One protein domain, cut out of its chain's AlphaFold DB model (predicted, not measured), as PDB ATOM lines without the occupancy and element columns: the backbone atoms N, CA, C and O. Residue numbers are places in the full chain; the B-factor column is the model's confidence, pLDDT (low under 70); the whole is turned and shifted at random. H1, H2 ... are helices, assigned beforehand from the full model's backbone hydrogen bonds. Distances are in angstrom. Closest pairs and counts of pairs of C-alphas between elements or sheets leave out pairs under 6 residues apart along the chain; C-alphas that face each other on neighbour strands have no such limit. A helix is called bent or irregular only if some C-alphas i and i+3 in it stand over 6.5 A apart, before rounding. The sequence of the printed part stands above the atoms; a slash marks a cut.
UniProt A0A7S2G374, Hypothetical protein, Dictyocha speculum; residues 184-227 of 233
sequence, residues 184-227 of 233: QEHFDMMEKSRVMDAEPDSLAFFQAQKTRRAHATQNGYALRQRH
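AT A GLANCE: This is residues 184 to 227 of the 233 residues of the protein "Hypothetical protein" of Dictyocha speculum (UniProt A0A7S2G374). One long helix, H2, makes the length of the model, and a shorter helix, H1, folds back from its first end, so that the two make a lopsided V, joined at a sharp turn round Glu 199. The far part of H2, residues 211 to 227, sticks out past H1 as a free arm. The printed part has 44 residues with two named helices, H1 then H2, and no named strand; its class is all helix. It is only just loose, close to extended, with a radius of gyration of the C-alphas of 13.9 A, and spans 44 by 20 by 9 A.

IN THESE COORDINATES: H2 is residues 200 to 227, 42.3 A from first to last C-alpha, from C-alpha 200 at (20.361, -29.398, -25.153) to C-alpha 227 at (3.996, -12.177, -60.154). It is irregular: C-alphas 201 and 204 are 7.2 A apart. H1 is residues 184 to 198, 21.3 A long, and begins with C-alpha 184 at (12.391, -9.772, -31.128).

HOW THE PARTS SIT: H2 and H1 form a helical hairpin and run opposite ways at a steep tilt of 37 degrees, only just beyond shallow. They touch through residues 202 to 206 of H2 and 192 to 196 of H1 alone, and their closest C-alphas, those of Leu 203 and Met 196, are 6.1 A apart. Their centres are 17.6 A apart. Residues 211 to 227 of H2 stand free. In H1 every O i to N i+4 pair is within hydrogen-bond range; in H2, 22 of 24 are.

THE WHOLE: The two C-alphas farthest apart, those of Asp 197 and His 227, are 43.9 A apart, and the outline is a rod. The printed part has no cut, and the link from H1 to H2, one residue, is tight. The mean pLDDT of the printed part is 73.7; residue 184 and residues 215 to 227 are under 70.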
ATOM      1  N   GLN A 184      12.339  -8.563 -30.311       69.25
ATOM      2  CA  GLN A 184      12.391  -9.772 -31.128       69.25
ATOM      3  C   GLN A 184      13.619 -10.630 -30.789       69.25
ATOM      4  O   GLN A 184      13.512 -11.855 -30.695       69.25
ATOM      5  N   GLU A 185      14.768 -10.009 -30.565       72.75
ATOM      6  CA  GLU A 185      16.004 -10.656 -30.142       72.75
ATOM      7  C   GLU A 185      15.906 -11.183 -28.705       72.75
ATOM      8  O   GLU A 185      16.369 -12.291 -28.415       72.75
ATOM      9  N   HIS A 186      15.222 -10.454 -27.821       71.62
ATOM     10  CA  HIS A 186      14.932 -10.901 -26.462       71.62
ATOM     11  C   HIS A 186      14.045 -12.157 -26.449       71.62
ATOM     12  O   HIS A 186      14.328 -13.136 -25.747       71.62
ATOM     13  N   PHE A 187      12.993 -12.172 -27.274       76.44
ATOM     14  CA  PHE A 187      12.139 -13.347 -27.437       76.44
ATOM     15  C   PHE A 187      12.926 -14.551 -27.968       76.44
ATOM     16  O   PHE A 187      12.814 -15.662 -27.443       76.44
ATOM     17  N   ASP A 188      13.774 -14.326 -28.971       79.19
ATOM     18  CA  ASP A 188      14.616 -15.358 -29.568       79.19
ATOM     19  C   ASP A 188      15.621 -15.944 -28.570       79.19
ATOM     20  O   ASP A 188      15.911 -17.144 -28.619       79.19
ATOM     21  N   MET A 189      16.133 -15.123 -27.656       78.25
ATOM     22  CA  MET A 189      17.032 -15.557 -26.595       78.25
ATOM     23  C   MET A 189      16.308 -16.402 -25.542       78.25
ATOM     24  O   MET A 189      16.775 -17.497 -25.221       78.25
ATOM     25  N   MET A 190      15.143 -15.956 -25.055       79.06
ATOM     26  CA  MET A 190      14.332 -16.745 -24.117       79.06
ATOM     27  C   MET A 190      13.913 -18.092 -24.712       79.06
ATOM     28  O   MET A 190      13.929 -19.115 -24.026       79.06
ATOM     29  N   GLU A 191      13.560 -18.116 -25.996       78.25
ATOM     30  CA  GLU A 191      13.178 -19.342 -26.691       78.25
ATOM     31  C   GLU A 191      14.362 -20.316 -26.807       78.25
ATOM     32  O   GLU A 191      14.208 -21.505 -26.529       78.25
ATOM     33  N   LYS A 192      15.563 -19.817 -27.132       75.19
ATOM     34  CA  LYS A 192      16.795 -20.626 -27.151       75.19
ATOM     35  C   LYS A 192      17.149 -21.175 -25.770       75.19
ATOM     36  O   LYS A 192      17.490 -22.352 -25.685       75.19
ATOM     37  N   SER A 193      17.029 -20.364 -24.714       77.12
ATOM     38  CA  SER A 193      17.262 -20.805 -23.330       77.12
ATOM     39  C   SER A 193      16.331 -21.957 -22.969       77.12
ATOM     40  O   SER A 193      16.780 -23.005 -22.523       77.12
ATOM     41  N   ARG A 194      15.036 -21.819 -23.277       79.88
ATOM     42  CA  ARG A 194      14.041 -22.862 -23.008       79.88
ATOM     43  C   ARG A 194      14.349 -24.177 -23.728       79.88
ATOM     44  O   ARG A 194      14.130 -25.242 -23.162       79.88
ATOM     45  N   VAL A 195      14.817 -24.109 -24.976       79.62
ATOM     46  CA  VAL A 195      15.199 -25.301 -25.750       79.62
ATOM     47  C   VAL A 195      16.462 -25.936 -25.177       79.62
ATOM     48  O   VAL A 195      16.506 -27.153 -25.056       79.62
ATOM     49  N   MET A 196      17.452 -25.136 -24.778       77.19
ATOM     50  CA  MET A 196      18.682 -25.629 -24.158       77.19
ATOM     51  C   MET A 196      18.418 -26.324 -22.813       77.19
ATOM     52  O   MET A 196      19.018 -27.362 -22.548       77.19
ATOM     53  N   ASP A 197      17.491 -25.792 -22.010       76.12
ATOM     54  CA  ASP A 197      17.118 -26.353 -20.706       76.12
ATOM     55  C   ASP A 197      16.293 -27.644 -20.825       76.12
ATOM     56  O   ASP A 197      16.407 -28.537 -19.985       76.12
ATOM     57  N   ALA A 198      15.441 -27.751 -21.851       78.62
ATOM     58  CA  ALA A 198      14.600 -28.928 -22.069       78.62
ATOM     59  C   ALA A 198      15.329 -30.046 -22.834       78.62
ATOM     60  O   ALA A 198      15.232 -31.212 -22.459       78.62
ATOM     61  N   GLU A 199      16.037 -29.697 -23.911       78.56
ATOM     62  CA  GLU A 199      16.703 -30.630 -24.825       78.56
ATOM     63  C   GLU A 199      17.979 -29.997 -25.426       78.56
ATOM     64  O   GLU A 199      17.947 -29.449 -26.537       78.56
ATOM     65  N   PRO A 200      19.131 -30.078 -24.736       76.94
ATOM     66  CA  PRO A 200      20.361 -29.398 -25.153       76.94
ATOM     67  C   PRO A 200      20.874 -29.854 -26.531       76.94
ATOM     68  O   PRO A 200      21.353 -29.034 -27.318       76.94
ATOM     69  N   ASP A 201      20.695 -31.134 -26.872       79.44
ATOM     70  CA  ASP A 201      21.137 -31.715 -28.150       79.44
ATOM     71  C   ASP A 201      20.289 -31.244 -29.352       79.44
ATOM     72  O   ASP A 201      20.732 -31.296 -30.504       79.44
ATOM     73  N   SER A 202      19.079 -30.729 -29.103       79.50
ATOM     74  CA  SER A 202      18.129 -30.276 -30.131       79.50
ATOM     75  C   SER A 202      18.357 -28.819 -30.565       79.50
ATOM     76  O   SER A 202      17.745 -28.357 -31.536       79.50
ATOM     77  N   LEU A 203      19.259 -28.080 -29.903       78.38
ATOM     78  CA  LEU A 203      19.476 -26.649 -30.142       78.38
ATOM     79  C   LEU A 203      19.907 -26.346 -31.588       78.38
ATOM     80  O   LEU A 203      19.400 -25.410 -32.209       78.38
ATOM     81  N   ALA A 204      20.796 -27.164 -32.156       80.31
ATOM     82  CA  ALA A 204      21.263 -27.005 -33.534       80.31
ATOM     83  C   ALA A 204      20.132 -27.223 -34.556       80.31
ATOM     84  O   ALA A 204      20.001 -26.467 -35.522       80.31
ATOM     85  N   PHE A 205      19.270 -28.218 -34.319       81.31
ATOM     86  CA  PHE A 205      18.108 -28.487 -35.168       81.31
ATOM     87  C   PHE A 205      17.069 -27.365 -35.074       81.31
ATOM     88  O   PHE A 205      16.542 -26.919 -36.093       81.31
ATOM     89  N   PHE A 206      16.825 -26.854 -33.867       82.12
ATOM     90  CA  PHE A 206      15.922 -25.734 -33.620       82.12
ATOM     91  C   PHE A 206      16.372 -24.459 -34.354       82.12
ATOM     92  O   PHE A 206      15.580 -23.827 -35.062       82.12
ATOM     93  N   GLN A 207      17.664 -24.126 -34.273       82.06
ATOM     94  CA  GLN A 207      18.244 -22.997 -35.003       82.06
ATOM     95  C   GLN A 207      18.138 -23.191 -36.523       82.06
ATOM     96  O   GLN A 207      17.678 -22.288 -37.225       82.06
ATOM     97  N   ALA A 208      18.466 -24.384 -37.034       82.12
ATOM     98  CA  ALA A 208      18.332 -24.717 -38.453       82.12
ATOM     99  C   ALA A 208      16.869 -24.668 -38.947       82.12
ATOM    100  O   ALA A 208      16.582 -24.266 -40.076       82.12
ATOM    101  N   GLN A 209      15.908 -25.045 -38.104       82.50
ATOM    102  CA  GLN A 209      14.485 -24.966 -38.421       82.50
ATOM    103  C   GLN A 209      13.995 -23.514 -38.483       82.50
ATOM    104  O   GLN A 209      13.184 -23.182 -39.357       82.50
ATOM    105  N   LYS A 210      14.485 -22.651 -37.588       81.31
ATOM    106  CA  LYS A 210      14.139 -21.225 -37.539       81.31
ATOM    107  C   LYS A 210      14.698 -20.473 -38.751       81.31
ATOM    108  O   LYS A 210      13.938 -19.784 -39.434       81.31
ATOM    109  N   THR A 211      15.959 -20.715 -39.116       80.62
ATOM    110  CA  THR A 211      16.568 -20.149 -40.338       80.62
ATOM    111  C   THR A 211      15.856 -20.632 -41.602       80.62
ATOM    112  O   THR A 211      15.517 -19.825 -42.470       80.62
ATOM    113  N   ARG A 212      15.511 -21.925 -41.690       79.06
ATOM    114  CA  ARG A 212      14.740 -22.469 -42.822       79.06
ATOM    115  C   ARG A 212      13.377 -21.788 -42.988       79.06
ATOM    116  O   ARG A 212      12.969 -21.512 -44.115       79.06
ATOM    117  N   ARG A 213      12.664 -21.513 -41.889       76.25
ATOM    118  CA  ARG A 213      11.368 -20.805 -41.921       76.25
ATOM    119  C   ARG A 213      11.520 -19.359 -42.399       76.25
ATOM    120  O   ARG A 213      10.717 -18.928 -43.223       76.25
ATOM    121  N   ALA A 214      12.560 -18.654 -41.955       70.75
ATOM    122  CA  ALA A 214      12.856 -17.290 -42.403       70.75
ATOM    123  C   ALA A 214      13.193 -17.223 -43.908       70.75
ATOM    124  O   ALA A 214      12.685 -16.367 -44.633       70.75
ATOM    125  N   HIS A 215      13.975 -18.175 -44.425       68.62
ATOM    126  CA  HIS A 215      14.267 -18.248 -45.863       68.62
ATOM    127  C   HIS A 215      13.037 -18.620 -46.711       68.62
ATOM    128  O   HIS A 215      12.893 -18.146 -47.842       68.62
ATOM    129  N   ALA A 216      12.115 -19.429 -46.180       69.31
ATOM    130  CA  ALA A 216      10.875 -19.776 -46.873       69.31
ATOM    131  C   ALA A 216       9.940 -18.562 -47.063       69.31
ATOM    132  O   ALA A 216       9.311 -18.427 -48.115       69.31
ATOM    133  N   THR A 217       9.867 -17.652 -46.084       63.84
ATOM    134  CA  THR A 217       9.014 -16.452 -46.158       63.84
ATOM    135  C   THR A 217       9.597 -15.370 -47.074       63.84
ATOM    136  O   THR A 217       8.843 -14.766 -47.844       63.84
ATOM    137  N   GLN A 218      10.922 -15.182 -47.092       62.19
ATOM    138  CA  GLN A 218      11.590 -14.269 -48.035       62.19
ATOM    139  C   GLN A 218      11.406 -14.701 -49.500       62.19
ATOM    140  O   GLN A 218      11.075 -13.871 -50.352       62.19
ATOM    141  N   ASN A 219      11.516 -16.003 -49.793       61.00
ATOM    142  CA  ASN A 219      11.260 -16.525 -51.139       61.00
ATOM    143  C   ASN A 219       9.794 -16.351 -51.572       61.00
ATOM    144  O   ASN A 219       9.529 -16.051 -52.736       61.00
ATOM    145  N   GLY A 220       8.834 -16.462 -50.648       61.69
ATOM    146  CA  GLY A 220       7.417 -16.211 -50.930       61.69
ATOM    147  C   GLY A 220       7.115 -14.748 -51.279       61.69
ATOM    148  O   GLY A 220       6.327 -14.477 -52.190       61.69
ATOM    149  N   TYR A 221       7.766 -13.798 -50.603       61.19
ATOM    150  CA  TYR A 221       7.633 -12.369 -50.893       61.19
ATOM    151  C   TYR A 221       8.253 -12.002 -52.251       61.19
ATOM    152  O   TYR A 221       7.599 -11.361 -53.077       61.19
ATOM    153  N   ALA A 222       9.464 -12.495 -52.536       61.47
ATOM    154  CA  ALA A 222      10.134 -12.302 -53.823       61.47
ATOM    155  C   ALA A 222       9.340 -12.904 -55.000       61.47
ATOM    156  O   ALA A 222       9.234 -12.293 -56.068       61.47
ATOM    157  N   LEU A 223       8.714 -14.070 -54.799       60.03
ATOM    158  CA  LEU A 223       7.866 -14.711 -55.804       60.03
ATOM    159  C   LEU A 223       6.591 -13.891 -56.072       60.03
ATOM    160  O   LEU A 223       6.239 -13.653 -57.227       60.03
ATOM    161  N   ARG A 224       5.933 -13.374 -55.024       64.69
ATOM    162  CA  ARG A 224       4.736 -12.519 -55.155       64.69
ATOM    163  C   ARG A 224       5.026 -11.190 -55.860       64.69
ATOM    164  O   ARG A 224       4.218 -10.766 -56.685       64.69
ATOM    165  N   GLN A 225       6.176 -10.570 -55.594       64.38
ATOM    166  CA  GLN A 225       6.612  -9.354 -56.295       64.38
ATOM    167  C   GLN A 225       6.876  -9.625 -57.784       64.38
ATOM    168  O   GLN A 225       6.421  -8.873 -58.647       64.38
ATOM    169  N   ARG A 226       7.496 -10.766 -58.116       60.28
ATOM    170  CA  ARG A 226       7.671 -11.196 -59.514       60.28
ATOM    171  C   ARG A 226       6.344 -11.441 -60.241       60.28
ATOM    172  O   ARG A 226       6.229 -11.093 -61.414       60.28
ATOM    173  N   HIS A 227       5.330 -11.987 -59.567       62.94
ATOM    174  CA  HIS A 227       3.996 -12.177 -60.154       62.94
ATOM    175  C   HIS A 227       3.203 -10.873 -60.328       62.94
ATOM    176  O   HIS A 227       2.387 -10.792 -61.246       62.94
TER     177      HIS A 227